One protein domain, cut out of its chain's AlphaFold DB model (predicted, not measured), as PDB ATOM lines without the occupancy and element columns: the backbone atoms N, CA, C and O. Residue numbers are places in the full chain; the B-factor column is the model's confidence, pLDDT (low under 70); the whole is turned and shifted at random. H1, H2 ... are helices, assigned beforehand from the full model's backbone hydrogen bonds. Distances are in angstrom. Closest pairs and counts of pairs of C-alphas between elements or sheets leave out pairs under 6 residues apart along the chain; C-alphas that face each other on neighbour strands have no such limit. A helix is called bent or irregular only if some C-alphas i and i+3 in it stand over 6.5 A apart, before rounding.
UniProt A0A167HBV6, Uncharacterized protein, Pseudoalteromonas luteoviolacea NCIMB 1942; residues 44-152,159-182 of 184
ATOM      1  N   LYS A  44     130.213 105.011 142.073       91.12
ATOM      2  CA  LYS A  44     129.411 104.083 141.261       91.12
ATOM      3  C   LYS A  44     127.909 104.266 141.496       91.12
ATOM      4  O   LYS A  44     127.162 104.421 140.534       91.12
ATOM      5  N   CYS A  45     127.461 104.229 142.750       89.50
ATOM      6  CA  CYS A  45     126.036 104.272 143.067       89.50
ATOM      7  C   CYS A  45     125.413 105.640 142.790       89.50
ATOM      8  O   CYS A  45     124.308 105.697 142.252       89.50
ATOM      9  N   THR A  46     126.132 106.728 143.078       89.25
ATOM     10  CA  THR A  46     125.658 108.084 142.763       89.25
ATOM     11  C   THR A  46     125.491 108.255 141.253       89.25
ATOM     12  O   THR A  46     124.425 108.672 140.812       89.25
ATOM     13  N   SER A  47     126.470 107.834 140.441       91.06
ATOM     14  CA  SER A  47     126.386 107.961 138.978       91.06
ATOM     15  C   SER A  47     125.258 107.139 138.346       91.06
ATOM     16  O   SER A  47     124.652 107.582 137.373       91.06
ATOM     17  N   ILE A  48     124.937 105.964 138.897       90.00
ATOM     18  CA  ILE A  48     123.773 105.182 138.451       90.00
ATOM     19  C   ILE A  48     122.483 105.983 138.669       90.00
ATOM     20  O   ILE A  48     121.668 106.108 137.755       90.00
ATOM     21  N   TRP A  49     122.304 106.565 139.855       88.94
ATOM     22  CA  TRP A  49     121.115 107.357 140.160       88.94
ATOM     23  C   TRP A  49     121.063 108.684 139.411       88.94
ATOM     24  O   TRP A  49     119.983 109.100 139.006       88.94
ATOM     25  N   GLU A  50     122.199 109.342 139.191       91.12
ATOM     26  CA  GLU A  50     122.289 110.521 138.322       91.12
ATOM     27  C   GLU A  50     121.775 110.215 136.913       91.12
ATOM     28  O   GLU A  50     120.991 110.990 136.367       91.12
ATOM     29  N   GLU A  51     122.151 109.069 136.345       91.94
ATOM     30  CA  GLU A  51     121.694 108.652 135.020       91.94
ATOM     31  C   GLU A  51     120.189 108.341 134.995       91.94
ATOM     32  O   GLU A  51     119.483 108.780 134.084       91.94
ATOM     33  N   GLU A  52     119.658 107.644 136.004       90.69
ATOM     34  CA  GLU A  52     118.216 107.373 136.099       90.69
ATOM     35  C   GLU A  52     117.391 108.650 136.301       90.69
ATOM     36  O   GLU A  52     116.345 108.824 135.670       90.69
ATOM     37  N   ILE A  53     117.878 109.587 137.114       91.50
ATOM     38  CA  ILE A  53     117.243 110.896 137.293       91.50
ATOM     39  C   ILE A  53     117.341 111.727 136.013       91.50
ATOM     40  O   ILE A  53     116.378 112.394 135.647       91.50
ATOM     41  N   ARG A  54     118.454 111.660 135.275       92.81
ATOM     42  CA  ARG A  54     118.589 112.330 133.977       92.81
ATOM     43  C   ARG A  54     117.566 111.807 132.969       92.81
ATOM     44  O   ARG A  54     116.936 112.607 132.285       92.81
ATOM     45  N   LYS A  55     117.364 110.486 132.886       92.62
ATOM     46  CA  LYS A  55     116.316 109.886 132.037       92.62
ATOM     47  C   LYS A  55     114.925 110.359 132.450       92.62
ATOM     48  O   LYS A  55     114.137 110.743 131.593       92.62
ATOM     49  N   TRP A  56     114.654 110.378 133.753       94.12
ATOM     50  CA  TRP A  56     113.388 110.853 134.303       94.12
ATOM     51  C   TRP A  56     113.115 112.329 133.965       94.12
ATOM     52  O   TRP A  56     112.008 112.681 133.551       94.12
ATOM     53  N   LYS A  57     114.139 113.188 134.065       93.81
ATOM     54  CA  LYS A  57     114.068 114.620 133.728       93.81
ATOM     55  C   LYS A  57     113.702 114.876 132.265       93.81
ATOM     56  O   LYS A  57     112.917 115.775 131.984       93.81
ATOM     57  N   LEU A  58     114.188 114.047 131.336       93.44
ATOM     58  CA  LEU A  58     113.832 114.157 129.912       93.44
ATOM     59  C   LEU A  58     112.329 113.978 129.646       93.44
ATOM     60  O   LEU A  58     111.843 114.428 128.610       93.44
ATOM     61  N   ILE A  59     111.610 113.308 130.550       93.69
ATOM     62  CA  ILE A  59     110.173 113.041 130.428       93.69
ATOM     63  C   ILE A  59     109.365 114.092 131.192       93.69
ATOM     64  O   ILE A  59     108.364 114.587 130.679       93.69
ATOM     65  N   ASN A  60     109.796 114.437 132.406       92.81
ATOM     66  CA  ASN A  60     108.969 115.188 133.352       92.81
ATOM     67  C   ASN A  60     109.380 116.660 133.517       92.81
ATOM     68  O   ASN A  60     108.605 117.453 134.053       92.81
ATOM     69  N   GLY A  61     110.562 117.039 133.027       88.12
ATOM     70  CA  GLY A  61     111.156 118.362 133.200       88.12
ATOM     71  C   GLY A  61     112.327 118.368 134.185       88.12
ATOM     72  O   GLY A  61     112.518 117.457 134.992       88.12
ATOM     73  N   ASP A  62     113.135 119.425 134.106       84.81
ATOM     74  CA  ASP A  62     114.434 119.483 134.784       84.81
ATOM     75  C   ASP A  62     114.386 120.047 136.213       84.81
ATOM     76  O   ASP A  62     115.355 119.872 136.961       84.81
ATOM     77  N   SER A  63     113.294 120.724 136.593       81.56
ATOM     78  CA  SER A  63     113.189 121.431 137.873       81.56
ATOM     79  C   SER A  63     111.761 121.579 138.400       81.56
ATOM     80  O   SER A  63     110.835 121.824 137.630       81.56
ATOM     81  N   TYR A  64     111.619 121.544 139.726       83.12
ATOM     82  CA  TYR A  64     110.361 121.660 140.463       83.12
ATOM     83  C   TYR A  64     110.448 122.727 141.553       83.12
ATOM     84  O   TYR A  64     111.522 123.004 142.091       83.12
ATOM     85  N   HIS A  65     109.295 123.307 141.897       78.44
ATOM     86  CA  HIS A  65     109.188 124.396 142.880       78.44
ATOM     87  C   HIS A  65     108.551 123.961 144.207       78.44
ATOM     88  O   HIS A  65     108.640 124.678 145.198       78.44
ATOM     89  N   SER A  66     107.926 122.782 144.263       80.50
ATOM     90  CA  SER A  66     107.363 122.233 145.501       80.50
ATOM     91  C   SER A  66     107.445 120.712 145.533       80.50
ATOM     92  O   SER A  66     107.452 120.054 144.487       80.50
ATOM     93  N   ILE A  67     107.424 120.144 146.742       85.06
ATOM     94  CA  ILE A  67     107.317 118.691 146.940       85.06
ATOM     95  C   ILE A  67     106.094 118.124 146.210       85.06
ATOM     96  O   ILE A  67     106.203 117.103 145.537       85.06
ATOM     97  N   ASN A  68     104.946 118.800 146.282       85.62
ATOM     98  CA  ASN A  68     103.713 118.325 145.655       85.62
ATOM     99  C   ASN A  68     103.816 118.270 144.131       85.62
ATOM    100  O   ASN A  68     103.412 117.278 143.532       85.62
ATOM    101  N   SER A  69     104.417 119.284 143.499       85.75
ATOM    102  CA  SER A  69     104.620 119.275 142.044       85.75
ATOM    103  C   SER A  69     105.493 118.100 141.588       85.75
ATOM    104  O   SER A  69     105.160 117.426 140.615       85.75
ATOM    105  N   LEU A  70     106.556 117.793 142.340       89.56
ATOM    106  CA  LEU A  70     107.413 116.642 142.073       89.56
ATOM    107  C   LEU A  70     106.669 115.316 142.292       89.56
ATOM    108  O   LEU A  70     106.763 114.407 141.470       89.56
ATOM    109  N   ARG A  71     105.903 115.197 143.382       91.06
ATOM    110  CA  ARG A  71     105.113 113.993 143.690       91.06
ATOM    111  C   ARG A  71     104.027 113.721 142.649       91.06
ATOM    112  O   ARG A  71     103.793 112.559 142.323       91.06
ATOM    113  N   ASN A  72     103.407 114.763 142.096       90.69
ATOM    114  CA  ASN A  72     102.452 114.626 140.996       90.69
ATOM    115  C   ASN A  72     103.145 114.079 139.744       90.69
ATOM    116  O   ASN A  72     102.705 113.066 139.212       90.69
ATOM    117  N   ALA A  73     104.295 114.642 139.357       93.00
ATOM    118  CA  ALA A  73     105.083 114.114 138.239       93.00
ATOM    119  C   ALA A  73     105.507 112.649 138.459       93.00
ATOM    120  O   ALA A  73     105.423 111.820 137.558       93.00
ATOM    121  N   ILE A  74     105.892 112.287 139.688       93.44
ATOM    122  CA  ILE A  74     106.166 110.893 140.063       93.44
ATOM    123  C   ILE A  74     104.918 110.010 139.934       93.44
ATOM    124  O   ILE A  74     105.042 108.837 139.594       93.44
ATOM    125  N   THR A  75     103.727 110.523 140.221       94.00
ATOM    126  CA  THR A  75     102.479 109.752 140.115       94.00
ATOM    127  C   THR A  75     102.091 109.520 138.656       94.00
ATOM    128  O   THR A  75     101.690 108.409 138.306       94.00
ATOM    129  N   ASP A  76     102.279 110.530 137.809       94.75
ATOM    130  CA  ASP A  76     101.902 110.499 136.394       94.75
ATOM    131  C   ASP A  76     102.887 109.682 135.529       94.75
ATOM    132  O   ASP A  76     102.495 109.088 134.519       94.75
ATOM    133  N   ASP A  77     104.159 109.585 135.932       94.69
ATOM    134  CA  ASP A  77     105.200 108.871 135.185       94.69
ATOM    135  C   ASP A  77     105.204 107.353 135.426       94.69
ATOM    136  O   ASP A  77     105.835 106.830 136.351       94.69
ATOM    137  N   ASN A  78     104.577 106.601 134.527       91.94
ATOM    138  CA  ASN A  78     104.520 105.140 134.606       91.94
ATOM    139  C   ASN A  78     105.691 104.392 133.948       91.94
ATOM    140  O   ASN A  78     105.685 103.161 133.960       91.94
ATOM    141  N   VAL A  79     106.683 105.091 133.389       91.19
ATOM    142  CA  VAL A  79     107.745 104.465 132.580       91.19
ATOM    143  C   VAL A  79     109.116 104.532 133.237       91.19
ATOM    144  O   VAL A  79     109.917 103.613 133.066       91.19
ATOM    145  N   SER A  80     109.399 105.585 133.998       91.50
ATOM    146  CA  SER A  80     110.724 105.765 134.572       91.50
ATOM    147  C   SER A  80     110.948 104.905 135.801       91.50
ATOM    148  O   SER A  80     110.084 104.747 136.674       91.50
ATOM    149  N   LEU A  81     112.185 104.435 135.925       88.62
ATOM    150  CA  LEU A  81     112.608 103.651 137.066       88.62
ATOM    151  C   LEU A  81     112.463 104.422 138.389       88.62
ATOM    152  O   LEU A  81     111.933 103.874 139.356       88.62
ATOM    153  N   PHE A  82     112.897 105.685 138.424       89.25
ATOM    154  CA  PHE A  82     112.825 106.526 139.621       89.25
ATOM    155  C   PHE A  82     111.397 106.612 140.178       89.25
ATOM    156  O   PHE A  82     111.164 106.304 141.348       89.25
ATOM    157  N   SER A  83     110.421 106.941 139.331       91.31
ATOM    158  CA  SER A  83     109.026 107.043 139.755       91.31
ATOM    159  C   SER A  83     108.446 105.703 140.194       91.31
ATOM    160  O   SER A  83     107.739 105.639 141.196       91.31
ATOM    161  N   SER A  84     108.793 104.615 139.497       88.69
ATOM    162  CA  SER A  84     108.429 103.257 139.911       88.69
ATOM    163  C   SER A  84     108.951 102.934 141.317       88.69
ATOM    164  O   SER A  84     108.193 102.454 142.156       88.69
ATOM    165  N   VAL A  85     110.219 103.232 141.606       86.94
ATOM    166  CA  VAL A  85     110.843 103.013 142.921       86.94
ATOM    167  C   VAL A  85     110.109 103.775 144.026       86.94
ATOM    168  O   VAL A  85     109.736 103.185 145.041       86.94
ATOM    169  N   VAL A  86     109.823 105.060 143.807       88.56
ATOM    170  CA  VAL A  86     109.097 105.885 144.782       88.56
ATOM    171  C   VAL A  86     107.673 105.361 145.007       88.56
ATOM    172  O   VAL A  86     107.268 105.157 146.151       88.56
ATOM    173  N   ARG A  87     106.921 105.055 143.939       89.50
ATOM    174  CA  ARG A  87     105.551 104.527 144.063       89.50
ATOM    175  C   ARG A  87     105.499 103.184 144.787       89.50
ATOM    176  O   ARG A  87     104.585 102.961 145.574       89.50
ATOM    177  N   LYS A  88     106.476 102.300 144.565       86.50
ATOM    178  CA  LYS A  88     106.556 101.024 145.292       86.50
ATOM    179  C   LYS A  88     106.815 101.233 146.785       86.50
ATOM    180  O   LYS A  88     106.206 100.534 147.594       86.50
ATOM    181  N   ALA A  89     107.629 102.225 147.151       85.94
ATOM    182  CA  ALA A  89     107.791 102.632 148.547       85.94
ATOM    183  C   ALA A  89     106.448 103.056 149.159       85.94
ATOM    184  O   ALA A  89     106.098 102.613 150.255       85.94
ATOM    185  N   TRP A  90     105.665 103.862 148.430       88.75
ATOM    186  CA  TRP A  90     104.348 104.306 148.889       88.75
ATOM    187  C   TRP A  90     103.360 103.149 149.057       88.75
ATOM    188  O   TRP A  90     102.667 103.080 150.071       88.75
ATOM    189  N   SER A  91     103.315 102.219 148.096       87.25
ATOM    190  CA  SER A  91     102.480 101.016 148.174       87.25
ATOM    191  C   SER A  91     102.818 100.172 149.400       87.25
ATOM    192  O   SER A  91     101.920  99.832 150.165       87.25
ATOM    193  N   TYR A  92     104.104  99.913 149.647       84.12
ATOM    194  CA  TYR A  92     104.529  99.151 150.820       84.12
ATOM    195  C   TYR A  92     104.147  99.857 152.129       84.12
ATOM    196  O   TYR A  92     103.661  99.231 153.070       84.12
ATOM    197  N   GLN A  93     104.350 101.173 152.209       85.00
ATOM    198  CA  GLN A  93     103.968 101.969 153.378       85.00
ATOM    199  C   GLN A  93     102.465 101.908 153.647       85.00
ATOM    200  O   GLN A  93     102.052 101.744 154.794       85.00
ATOM    201  N   LYS A  94     101.649 101.962 152.588       87.06
ATOM    202  CA  LYS A  94     100.197 101.786 152.675       87.06
ATOM    203  C   LYS A  94      99.815 100.418 153.240       87.06
ATOM    204  O   LYS A  94      98.974 100.339 154.128       87.06
ATOM    205  N   GLU A  95     100.427  99.351 152.733       86.38
ATOM    206  CA  GLU A  95     100.154  97.971 153.163       86.38
ATOM    207  C   GLU A  95     100.511  97.731 154.635       86.38
ATOM    208  O   GLU A  95      99.865  96.932 155.307       86.38
ATOM    209  N   ASN A  96     101.496  98.468 155.152       82.50
ATOM    210  CA  ASN A  96     101.977  98.348 156.527       82.50
ATOM    211  C   ASN A  96     101.445  99.442 157.468       82.50
ATOM    212  O   ASN A  96     101.982  99.613 158.564       82.50
ATOM    213  N   GLY A  97     100.428 100.211 157.055       82.69
ATOM    214  CA  GLY A  97      99.828 101.270 157.880       82.69
ATOM    215  C   GLY A  97     100.826 102.343 158.332       82.69
ATOM    216  O   GLY A  97     100.697 102.892 159.422       82.69
ATOM    217  N   SER A  98     101.863 102.585 157.530       81.44
ATOM    218  CA  SER A  98     102.966 103.505 157.816       81.44
ATOM    219  C   SER A  98     102.878 104.719 156.891       81.44
ATOM    220  O   SER A  98     103.739 104.917 156.038       81.44
ATOM    221  N   THR A  99     101.796 105.484 157.014       85.06
ATOM    222  CA  THR A  99     101.486 106.655 156.184       85.06
ATOM    223  C   THR A  99     101.576 107.950 156.993       85.06
ATOM    224  O   THR A  99     101.558 107.936 158.223       85.06
ATOM    225  N   GLU A 100     101.725 109.074 156.298       86.31
ATOM    226  CA  GLU A 100     101.758 110.420 156.876       86.31
ATOM    227  C   GLU A 100     100.594 111.243 156.311       86.31
ATOM    228  O   GLU A 100     100.087 110.954 155.228       86.31
ATOM    229  N   THR A 101     100.146 112.267 157.031       85.31
ATOM    230  CA  THR A 101      99.035 113.106 156.564       85.31
ATOM    231  C   THR A 101      99.543 114.205 155.629       85.31
ATOM    232  O   THR A 101     100.586 114.812 155.881       85.31
ATOM    233  N   GLU A 102      98.808 114.517 154.558       82.56
ATOM    234  CA  GLU A 102      99.209 115.543 153.576       82.56
ATOM    235  C   GLU A 102      99.445 116.935 154.208       82.56
ATOM    236  O   GLU A 102     100.341 117.678 153.807       82.56
ATOM    237  N   GLN A 103      98.708 117.260 155.270       80.94
ATOM    238  CA  GLN A 103      98.824 118.489 156.062       80.94
ATOM    239  C   GLN A 103     100.202 118.632 156.724       80.94
ATOM    240  O   GLN A 103     100.624 119.746 157.031       80.94
ATOM    241  N   ASN A 104     100.906 117.520 156.950       81.62
ATOM    242  CA  ASN A 104     102.204 117.517 157.611       81.62
ATOM    243  C   ASN A 104     103.366 117.763 156.647       81.62
ATOM    244  O   ASN A 104     104.494 117.896 157.123       81.62
ATOM    245  N   ILE A 105     103.139 117.862 155.331       82.00
ATOM    246  CA  ILE A 105     104.217 118.134 154.372       82.00
ATOM    247  C   ILE A 105     104.985 119.399 154.773       82.00
ATOM    248  O   ILE A 105     104.424 120.483 154.905       82.00
ATOM    249  N   GLY A 106     106.303 119.259 154.931       76.50
ATOM    250  CA  GLY A 106     107.191 120.349 155.345       76.50
ATOM    251  C   GLY A 106     107.296 120.555 156.855       76.50
ATOM    252  O   GLY A 106     108.008 121.462 157.283       76.50
ATOM    253  N   ARG A 107     106.640 119.722 157.675       79.69
ATOM    254  CA  ARG A 107     106.780 119.746 159.137       79.69
ATOM    255  C   ARG A 107     108.229 119.476 159.552       79.69
ATOM    256  O   ARG A 107     108.866 118.539 159.074       79.69
ATOM    257  N   TRP A 108     108.703 120.271 160.511       73.06
ATOM    258  CA  TRP A 108     110.019 120.157 161.146       73.06
ATOM    259  C   TRP A 108     109.894 120.171 162.677       73.06
ATOM    260  O   TRP A 108     109.125 120.986 163.192       73.06
ATOM    261  N   PRO A 109     110.693 119.379 163.423       76.75
ATOM    262  CA  PRO A 109     111.619 118.342 162.959       76.75
ATOM    263  C   PRO A 109     110.915 117.024 162.592       76.75
ATOM    264  O   PRO A 109     109.852 116.724 163.127       76.75
ATOM    265  N   ILE A 110     111.562 116.217 161.748       79.00
ATOM    266  CA  ILE A 110     111.219 114.801 161.555       79.00
ATOM    267  C   ILE A 110     112.097 113.968 162.483       79.00
ATOM    268  O   ILE A 110     113.309 114.187 162.574       79.00
ATOM    269  N   SER A 111     111.501 113.011 163.187       82.81
ATOM    270  CA  SER A 111     112.243 112.094 164.043       82.81
ATOM    271  C   SER A 111     113.072 111.106 163.219       82.81
ATOM    272  O   SER A 111     112.705 110.678 162.125       82.81
ATOM    273  N   SER A 112     114.190 110.651 163.788       78.56
ATOM    274  CA  SER A 112     115.017 109.614 163.163       78.56
ATOM    275  C   SER A 112     114.240 108.325 162.874       78.56
ATOM    276  O   SER A 112     114.614 107.592 161.963       78.56
ATOM    277  N   GLN A 113     113.188 108.031 163.647       80.56
ATOM    278  CA  GLN A 113     112.344 106.859 163.431       80.56
ATOM    279  C   GLN A 113     111.425 107.048 162.223       80.56
ATOM    280  O   GLN A 113     111.413 106.177 161.361       80.56
ATOM    281  N   GLU A 114     110.722 108.181 162.118       80.06
ATOM    282  CA  GLU A 114     109.901 108.512 160.939       80.06
ATOM    283  C   GLU A 114     110.753 108.433 159.662       80.06
ATOM    284  O   GLU A 114     110.390 107.750 158.704       80.06
ATOM    285  N   TYR A 115     111.961 109.008 159.688       79.38
ATOM    286  CA  TYR A 115     112.896 108.936 158.565       79.38
ATOM    287  C   TYR A 115     113.277 107.495 158.187       79.38
ATOM    288  O   TYR A 115     113.251 107.130 157.009       79.38
ATOM    289  N   ARG A 116     113.624 106.662 159.178       74.81
ATOM    290  CA  ARG A 116     113.994 105.248 158.979       74.81
ATOM    291  C   ARG A 116     112.823 104.365 158.571       74.81
ATOM    292  O   ARG A 116     113.065 103.300 158.029       74.81
ATOM    293  N   VAL A 117     111.584 104.751 158.846       74.06
ATOM    294  CA  VAL A 117     110.423 104.008 158.351       74.06
ATOM    295  C   VAL A 117     110.188 104.356 156.885       74.06
ATOM    296  O   VAL A 117     110.062 103.448 156.078       74.06
ATOM    297  N   ALA A 118     110.211 105.635 156.506       72.25
ATOM    298  CA  ALA A 118     109.837 106.052 155.152       72.25
ATOM    299  C   ALA A 118     110.917 105.794 154.079       72.25
ATOM    300  O   ALA A 118     110.605 105.409 152.954       72.25
ATOM    301  N   THR A 119     112.195 106.021 154.398       67.81
ATOM    302  CA  THR A 119     113.272 106.092 153.384       67.81
ATOM    303  C   THR A 119     113.912 104.759 152.970       67.81
ATOM    304  O   THR A 119     114.300 104.641 151.806       67.81
ATOM    305  N   PRO A 120     114.000 103.716 153.823       64.06
ATOM    306  CA  PRO A 120     114.561 102.422 153.417       64.06
ATOM    307  C   PRO A 120     113.627 101.597 152.523       64.06
ATOM    308  O   PRO A 120     114.054 100.611 151.929       64.06
ATOM    309  N   LEU A 121     112.356 101.991 152.404       55.25
ATOM    310  CA  LEU A 121     111.314 101.230 151.705       55.25
ATOM    311  C   LEU A 121     111.292 101.423 150.186       55.25
ATOM    312  O   LEU A 121     110.571 100.714 149.488       55.25
ATOM    313  N   ALA A 122     112.129 102.314 149.656       53.16
ATOM    314  CA  ALA A 122     112.355 102.478 148.220       53.16
ATOM    315  C   ALA A 122     112.920 101.218 147.532       53.16
ATOM    316  O   ALA A 122     112.937 101.125 146.309       53.16
ATOM    317  N   PHE A 123     113.352 100.218 148.302       58.78
ATOM    318  CA  PHE A 123     114.180  99.128 147.795       58.78
ATOM    319  C   PHE A 123     113.594  97.732 148.016       58.78
ATOM    320  O   PHE A 123     114.249  96.740 147.719       58.78
ATOM    321  N   VAL A 124     112.331  97.633 148.447       54.00
ATOM    322  CA  VAL A 124     111.617  96.342 148.557       54.00
ATOM    323  C   VAL A 124     111.358  95.711 147.181       54.00
ATOM    324  O   VAL A 124     111.081  94.523 147.067       54.00
ATOM    325  N   ALA A 125     111.512  96.482 146.110       51.62
ATOM    326  CA  ALA A 125     111.434  95.965 144.761       51.62
ATOM    327  C   ALA A 125     112.686  96.340 143.989       51.62
ATOM    328  O   ALA A 125     112.692  97.366 143.309       51.62
ATOM    329  N   ALA A 126     113.706  95.489 144.108       54.09
ATOM    330  CA  ALA A 126     114.885  95.496 143.258       54.09
ATOM    331  C   ALA A 126     114.438  95.525 141.791       54.09
ATOM    332  O   ALA A 126     113.885  94.545 141.289       54.09
ATOM    333  N   PRO A 127     114.585  96.655 141.092       63.97
ATOM    334  CA  PRO A 127     114.595  96.621 139.648       63.97
ATOM    335  C   PRO A 127     115.924  95.974 139.261       63.97
ATOM    336  O   PRO A 127     116.966  96.440 139.713       63.97
ATOM    337  N   ASP A 128     115.906  94.954 138.405       65.25
ATOM    338  CA  ASP A 128     117.115  94.226 137.967       65.25
ATOM    339  C   ASP A 128     118.234  95.146 137.419       65.25
ATOM    340  O   ASP A 128     119.377  94.730 137.240       65.25
ATOM    341  N   SER A 129     117.913  96.409 137.129       74.44
ATOM    342  CA  SER A 129     118.816  97.432 136.615       74.44
ATOM    343  C   SER A 129     119.652  98.178 137.667       74.44
ATOM    344  O   SER A 129     120.549  98.917 137.264       74.44
ATOM    345  N   ILE A 130     119.395  98.033 138.977       81.00
ATOM    346  CA  ILE A 130     120.168  98.707 140.042       81.00
ATOM    347  C   ILE A 130     120.876  97.668 140.921       81.00
ATOM    348  O   ILE A 130     120.199  96.821 141.492       81.00
ATOM    349  N   PRO A 131     122.215  97.728 141.076       84.31
ATOM    350  CA  PRO A 131     122.936  96.830 141.977       84.31
ATOM    351  C   PRO A 131     122.480  96.977 143.433       84.31
ATOM    352  O   PRO A 131     122.293  98.106 143.886       84.31
ATOM    353  N   ASP A 132     122.424  95.870 144.176       80.56
ATOM    354  CA  ASP A 132     121.985  95.825 145.582       80.56
ATOM    355  C   ASP A 132     122.702  96.850 146.476       80.56
ATOM    356  O   ASP A 132     122.060  97.590 147.220       80.56
ATOM    357  N   ASP A 133     124.024  96.995 146.347       82.25
ATOM    358  CA  ASP A 133     124.801  97.966 147.138       82.25
ATOM    359  C   ASP A 133     124.414  99.435 146.853       82.25
ATOM    360  O   ASP A 133     124.708 100.342 147.638       82.25
ATOM    361  N   CYS A 134     123.743  99.679 145.724       84.81
ATOM    362  CA  CYS A 134     123.256 100.984 145.288       84.81
ATOM    363  C   CYS A 134     121.770 101.212 145.599       84.81
ATOM    364  O   CYS A 134     121.233 102.282 145.298       84.81
ATOM    365  N   MET A 135     121.112 100.251 146.249       79.38
ATOM    366  CA  MET A 135     119.713 100.316 146.663       79.38
ATOM    367  C   MET A 135     119.560 100.984 148.039       79.38
ATOM    368  O   MET A 135     118.999 100.419 148.976       79.38
ATOM    369  N   ALA A 136     120.082 102.205 148.180       77.88
ATOM    370  CA  ALA A 136     119.904 103.027 149.375       77.88
ATOM    371  C   ALA A 136     119.587 104.480 149.002       77.88
ATOM    372  O   ALA A 136     120.186 105.046 148.089       77.88
ATOM    373  N   ALA A 137     118.666 105.108 149.744       75.38
ATOM    374  CA  ALA A 137     118.143 106.439 149.422       75.38
ATOM    375  C   ALA A 137     119.229 107.523 149.498       75.38
ATOM    376  O   ALA A 137     119.175 108.510 148.773       75.38
ATOM    377  N   VAL A 138     120.250 107.289 150.329       78.69
ATOM    378  CA  VAL A 138     121.433 108.150 150.456       78.69
ATOM    379  C   VAL A 138     122.170 108.335 149.126       78.69
ATOM    380  O   VAL A 138     122.732 109.396 148.883       78.69
ATOM    381  N   TRP A 139     122.123 107.350 148.224       85.81
ATOM    382  CA  TRP A 139     122.759 107.464 146.911       85.81
ATOM    383  C   TRP A 139     121.953 108.321 145.924       85.81
ATOM    384  O   TRP A 139     122.519 108.806 144.949       85.81
ATOM    385  N   LEU A 140     120.655 108.543 146.177       81.81
ATOM    386  CA  LEU A 140     119.805 109.436 145.380       81.81
ATOM    387  C   LEU A 140     119.848 110.888 145.859       81.81
ATOM    388  O   LEU A 140     119.420 111.776 145.121       81.81
ATOM    389  N   GLU A 141     120.308 111.130 147.088       81.62
ATOM    390  CA  GLU A 141     120.229 112.432 147.753       81.62
ATOM    391  C   GLU A 141     120.749 113.591 146.891       81.62
ATOM    392  O   GLU A 141     119.986 114.538 146.677       81.62
ATOM    393  N   PRO A 142     121.963 113.521 146.306       82.94
ATOM    394  CA  PRO A 142     122.473 114.614 145.479       82.94
ATOM    395  C   PRO A 142     121.575 114.899 144.269       82.94
ATOM    396  O   PRO A 142     121.263 116.051 143.968       82.94
ATOM    397  N   SER A 143     121.111 113.845 143.595       85.81
ATOM    398  CA  SER A 143     120.283 113.952 142.394       85.81
ATOM    399  C   SER A 143     118.891 114.504 142.697       85.81
ATOM    400  O   SER A 143     118.380 115.308 141.921       85.81
ATOM    401  N   ILE A 144     118.300 114.122 143.834       85.12
ATOM    402  CA  ILE A 144     117.008 114.638 144.301       85.12
ATOM    403  C   ILE A 144     117.104 116.119 144.655       85.12
ATOM    404  O   ILE A 144     116.229 116.896 144.279       85.12
ATOM    405  N   LEU A 145     118.162 116.534 145.353       81.25
ATOM    406  CA  LEU A 145     118.361 117.946 145.684       81.25
ATOM    407  C   LEU A 145     118.481 118.803 144.413       81.25
ATOM    408  O   LEU A 145     117.933 119.901 144.359       81.25
ATOM    409  N   ASN A 146     119.090 118.254 143.358       82.81
ATOM    410  CA  ASN A 146     119.203 118.878 142.037       82.81
ATOM    411  C   ASN A 146     117.902 118.861 141.203       82.81
ATOM    412  O   ASN A 146     117.925 119.261 140.033       82.81
ATOM    413  N   LEU A 147     116.781 118.364 141.740       84.81
ATOM    414  CA  LEU A 147     115.455 118.484 141.115       84.81
ATOM    415  C   LEU A 147     114.743 119.782 141.484       84.81
ATOM    416  O   LEU A 147     113.756 120.125 140.840       84.81
ATOM    417  N   PHE A 148     115.205 120.508 142.498       80.38
ATOM    418  CA  PHE A 148     114.541 121.723 142.950       80.38
ATOM    419  C   PHE A 148     115.255 122.963 142.419       80.38
ATOM    420  O   PHE A 148     116.477 123.078 142.507       80.38
ATOM    421  N   SER A 149     114.490 123.897 141.852       67.06
ATOM    422  CA  SER A 149     115.044 125.180 141.412       67.06
ATOM    423  C   SER A 149     115.292 126.095 142.611       67.06
ATOM    424  O   SER A 149     114.402 126.297 143.434       67.06
ATOM    425  N   THR A 150     116.470 126.719 142.673       58.78
ATOM    426  CA  THR A 150     116.776 127.801 143.624       58.78
ATOM    427  C   THR A 150     116.326 129.179 143.126       58.78
ATOM    428  O   THR A 150     116.631 130.186 143.762       58.78
ATOM    429  N   SER A 151     115.668 129.279 141.965       51.09
ATOM    430  CA  SER A 151     115.225 130.573 141.444       51.09
ATOM    431  C   SER A 151     114.096 131.139 142.313       51.09
ATOM    432  O   SER A 151     112.981 130.627 142.274       51.09
ATOM    433  N   GLU A 152     114.365 132.235 143.030       46.91
ATOM    434  CA  GLU A 152     113.440 132.993 143.905       46.91
ATOM    435  C   GLU A 152     112.183 133.564 143.210       46.91
ATOM    436  O   GLU A 152     111.467 134.395 143.770       46.91
ATOM    437  N   ASN A 159     100.183 124.876 146.824       53.59
ATOM    438  CA  ASN A 159      99.913 123.955 147.928       53.59
ATOM    439  C   ASN A 159     101.058 122.930 148.080       53.59
ATOM    440  O   ASN A 159     101.396 122.247 147.109       53.59
ATOM    441  N   GLY A 160     101.635 122.824 149.281       60.59
ATOM    442  CA  GLY A 160     102.767 121.942 149.605       60.59
ATOM    443  C   GLY A 160     103.990 122.693 150.146       60.59
ATOM    444  O   GLY A 160     104.029 123.921 150.142       60.59
ATOM    445  N   ALA A 161     104.999 121.960 150.629       64.75
ATOM    446  CA  ALA A 161     106.232 122.575 151.124       64.75
ATOM    447  C   ALA A 161     107.042 123.191 149.975       64.75
ATOM    448  O   ALA A 161     107.448 122.479 149.046       64.75
ATOM    449  N   ASP A 162     107.289 124.498 150.078       67.19
ATOM    450  CA  ASP A 162     108.260 125.213 149.256       67.19
ATOM    451  C   ASP A 162     109.671 124.764 149.652       67.19
ATOM    452  O   ASP A 162     110.071 124.782 150.823       67.19
ATOM    453  N   VAL A 163     110.408 124.292 148.656       62.16
ATOM    454  CA  VAL A 163     111.730 123.678 148.813       62.16
ATOM    455  C   VAL A 163     112.854 124.695 148.613       62.16
ATOM    456  O   VAL A 163     114.018 124.364 148.837       62.16
ATOM    457  N   SER A 164     112.504 125.940 148.258       57.19
ATOM    458  CA  SER A 164     113.418 127.087 148.241       57.19
ATOM    459  C   SER A 164     113.873 127.500 149.647       57.19
ATOM    460  O   SER A 164     114.924 128.125 149.798       57.19
ATOM    461  N   GLU A 165     113.161 127.078 150.699       59.53
ATOM    462  CA  GLU A 165     113.624 127.239 152.075       59.53
ATOM    463  C   GLU A 165     114.731 126.215 152.424       59.53
ATOM    464  O   GLU A 165     114.508 125.002 152.339       59.53
ATOM    465  N   PRO A 166     115.910 126.645 152.927       51.34
ATOM    466  CA  PRO A 166     117.050 125.756 153.212       51.34
ATOM    467  C   PRO A 166     116.779 124.610 154.198       51.34
ATOM    468  O   PRO A 166     117.561 123.660 154.281       51.34
ATOM    469  N   ARG A 167     115.716 124.710 155.005       56.16
ATOM    470  CA  ARG A 167     115.303 123.653 155.940       56.16
ATOM    471  C   ARG A 167     114.452 122.581 155.262       56.16
ATOM    472  O   ARG A 167     114.514 121.437 155.695       56.16
ATOM    473  N   SER A 168     113.734 122.925 154.197       58.88
ATOM    474  CA  SER A 168     112.866 122.017 153.442       58.88
ATOM    475  C   SER A 168     113.655 121.120 152.485       58.88
ATOM    476  O   SER A 168     113.327 119.943 152.339       58.88
ATOM    477  N   SER A 169     114.742 121.628 151.891       60.94
ATOM    478  CA  SER A 169     115.577 120.866 150.945       60.94
ATOM    479  C   SER A 169     116.257 119.653 151.579       60.94
ATOM    480  O   SER A 169     116.206 118.566 151.009       60.94
ATOM    481  N   LYS A 170     116.786 119.793 152.804       64.06
ATOM    482  CA  LYS A 170     117.465 118.712 153.554       64.06
ATOM    483  C   LYS A 170     116.623 117.463 153.790       64.06
ATOM    484  O   LYS A 170     117.145 116.439 154.213       64.06
ATOM    485  N   TRP A 171     115.327 117.545 153.543       75.81
ATOM    486  CA  TRP A 171     114.411 116.453 153.797       75.81
ATOM    487  C   TRP A 171     113.392 116.265 152.689       75.81
ATOM    488  O   TRP A 171     112.393 115.566 152.867       75.81
ATOM    489  N   ALA A 172     113.671 116.842 151.524       79.88
ATOM    490  CA  ALA A 172     112.917 116.554 150.323       79.88
ATOM    491  C   ALA A 172     112.865 115.042 150.068       79.88
ATOM    492  O   ALA A 172     111.816 114.524 149.716       79.88
ATOM    493  N   ILE A 173     113.952 114.317 150.359       83.19
ATOM    494  CA  ILE A 173     114.005 112.850 150.286       83.19
ATOM    495  C   ILE A 173     112.900 112.212 151.119       83.19
ATOM    496  O   ILE A 173     112.134 111.410 150.594       83.19
ATOM    497  N   TYR A 174     112.775 112.582 152.395       86.00
ATOM    498  CA  TYR A 174     111.715 112.039 153.238       86.00
ATOM    499  C   TYR A 174     110.341 112.298 152.617       86.00
ATOM    500  O   TYR A 174     109.560 111.371 152.427       86.00
ATOM    501  N   TRP A 175     110.077 113.550 152.242       87.69
ATOM    502  CA  TRP A 175     108.775 113.953 151.722       87.69
ATOM    503  C   TRP A 175     108.462 113.393 150.331       87.69
ATOM    504  O   TRP A 175     107.295 113.309 149.962       87.69
ATOM    505  N   ILE A 176     109.467 112.973 149.565       88.62
ATOM    506  CA  ILE A 176     109.292 112.221 148.316       88.62
ATOM    507  C   ILE A 176     108.933 110.769 148.621       88.62
ATOM    508  O   ILE A 176     108.023 110.227 148.007       88.62
ATOM    509  N   PHE A 177     109.615 110.138 149.575       88.38
ATOM    510  CA  PHE A 177     109.465 108.705 149.826       88.38
ATOM    511  C   PHE A 177     108.327 108.341 150.776       88.38
ATOM    512  O   PHE A 177     107.878 107.200 150.733       88.38
ATOM    513  N   VAL A 178     107.816 109.265 151.589       88.69
ATOM    514  CA  VAL A 178     106.676 108.988 152.472       88.69
ATOM    515  C   VAL A 178     105.365 108.909 151.681       88.69
ATOM    516  O   VAL A 178     105.109 109.719 150.784       88.69
ATOM    517  N   ASN A 179     104.522 107.927 151.984       89.12
ATOM    518  CA  ASN A 179     103.163 107.869 151.469       89.12
ATOM    519  C   ASN A 179     102.290 108.883 152.214       89.12
ATOM    520  O   ASN A 179     102.351 108.954 153.440       89.12
ATOM    521  N   LEU A 180     101.465 109.622 151.476       88.81
ATOM    522  CA  LEU A 180     100.573 110.621 152.043       88.81
ATOM    523  C   LEU A 180      99.125 110.165 151.924       88.81
ATOM    524  O   LEU A 180      98.659 109.835 150.832       88.81
ATOM    525  N   GLU A 181      98.414 110.168 153.042       83.94
ATOM    526  CA  GLU A 181      96.967 110.012 153.060       83.94
ATOM    527  C   GLU A 181      96.305 111.391 153.025       83.94
ATOM    528  O   GLU A 181      96.576 112.256 153.860       83.94
ATOM    529  N   SER A 182      95.421 111.587 152.044       72.56
ATOM    530  CA  SER A 182      94.470 112.698 152.073       72.56
ATOM    531  C   SER A 182      93.478 112.426 153.196       72.56
ATOM    532  O   SER A 182      92.847 111.363 153.213       72.56
TER     533      SER A 182
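What this domain is: This is residues 44 to 152 and 159 to 182 of the 184 residues of an uncharacterized protein of Pseudoalteromonas luteoviolacea NCIMB 1942 (UniProt A0A167HBV6). This is a body of crossed helices and long loops, with the short helix H8 near its middle and H2, H3 and H6 packed round H8. The longest helix, H1, runs across one side, where its residues 52 to 56 meet residues 81 to 83 of H3 nearly at right angles, while H5 packs on H3 and H7 lies far from the middle. The printed part has 133 residues with eight named helices, H1 to H8 in order along the chain, and no named strand; it is all helix by class, with 68 residues in named elements. It is compact, with a radius of gyration of the C-alphas of 13.8 A, and rounded, spanning 37 by 35 by 26 A.

How they stand to each other: H1, residues 44 to 60, touches H3, residues 81 to 95, about perpendicular at 86 degrees; their closest C-alphas, Glu 52 and Phe 82, are 6.5 A apart. With residues 46 to 53 alone H1 touches H6, residues 141 to 145, the closest C-alphas being Glu 50 and Ser 143 at 5.7 A. H2, residues 67 to 76, touches residues 82 to 87 of H3, about perpendicular at 81 degrees, closest at the C-alphas of Ile 74 and Ser 83, 4.8 A. H3 touches H5, residues 120 to 123, at the C-alphas of Ala 89 and Ala 122, 4.6 A. H8, residues 172 to 177, touches H2 at a shallow tilt of 34 degrees, only just short of steep, the same way, with C-alphas Arg 71 and Ile 176 closest at 6.5 A. Residues 86 to 90 of H3 touch H8 at a steep tilt of 64 degrees, the same way, with C-alphas Val 86 and Phe 177 closest at 5.8 A. H6 touches H8 at the C-alphas of Glu 141 and Ile 173, 6.7 A. H4, residues 112 to 118, only just touches H8, with 3 pairs of C-alphas within 8 A, the closest Ala 118 and Phe 177 at 6.0 A. H7, residues 166 to 169, touches no helix. Every O i to N i+4 pair is within hydrogen-bond range in H2, H3, H4, H6 and H8, and 12 of 13 are in H1; H5 and H7 are too short for such a pair.

Where its parts are: H1 begins at C-alpha 44, (129.411, 104.083, 141.261), and is 24.6 A long; H2 measures 14.4 A, H3 21.1 A and H4 10.2 A. H5 is irregular, but only just: C-alphas 120 and 123 are 6.53 A apart. H8 ends at C-alpha 177, (109.465, 108.705, 149.826).

The domain as a whole: The C-alphas of Asp 128 and Glu 152 are the two farthest apart, 39.4 A. The links H3 to H4 and H5 to H6 are long; residues 100 to 101 pair with residues 180 to 181, parallel. Residues 153 to 158 are not printed, and C-alphas 152 and 159 are 16.8 A apart across the cut. The mean pLDDT of the printed part is 80.1, with residues 119 to 128, 149 to 152 and 159 to 170 under 70.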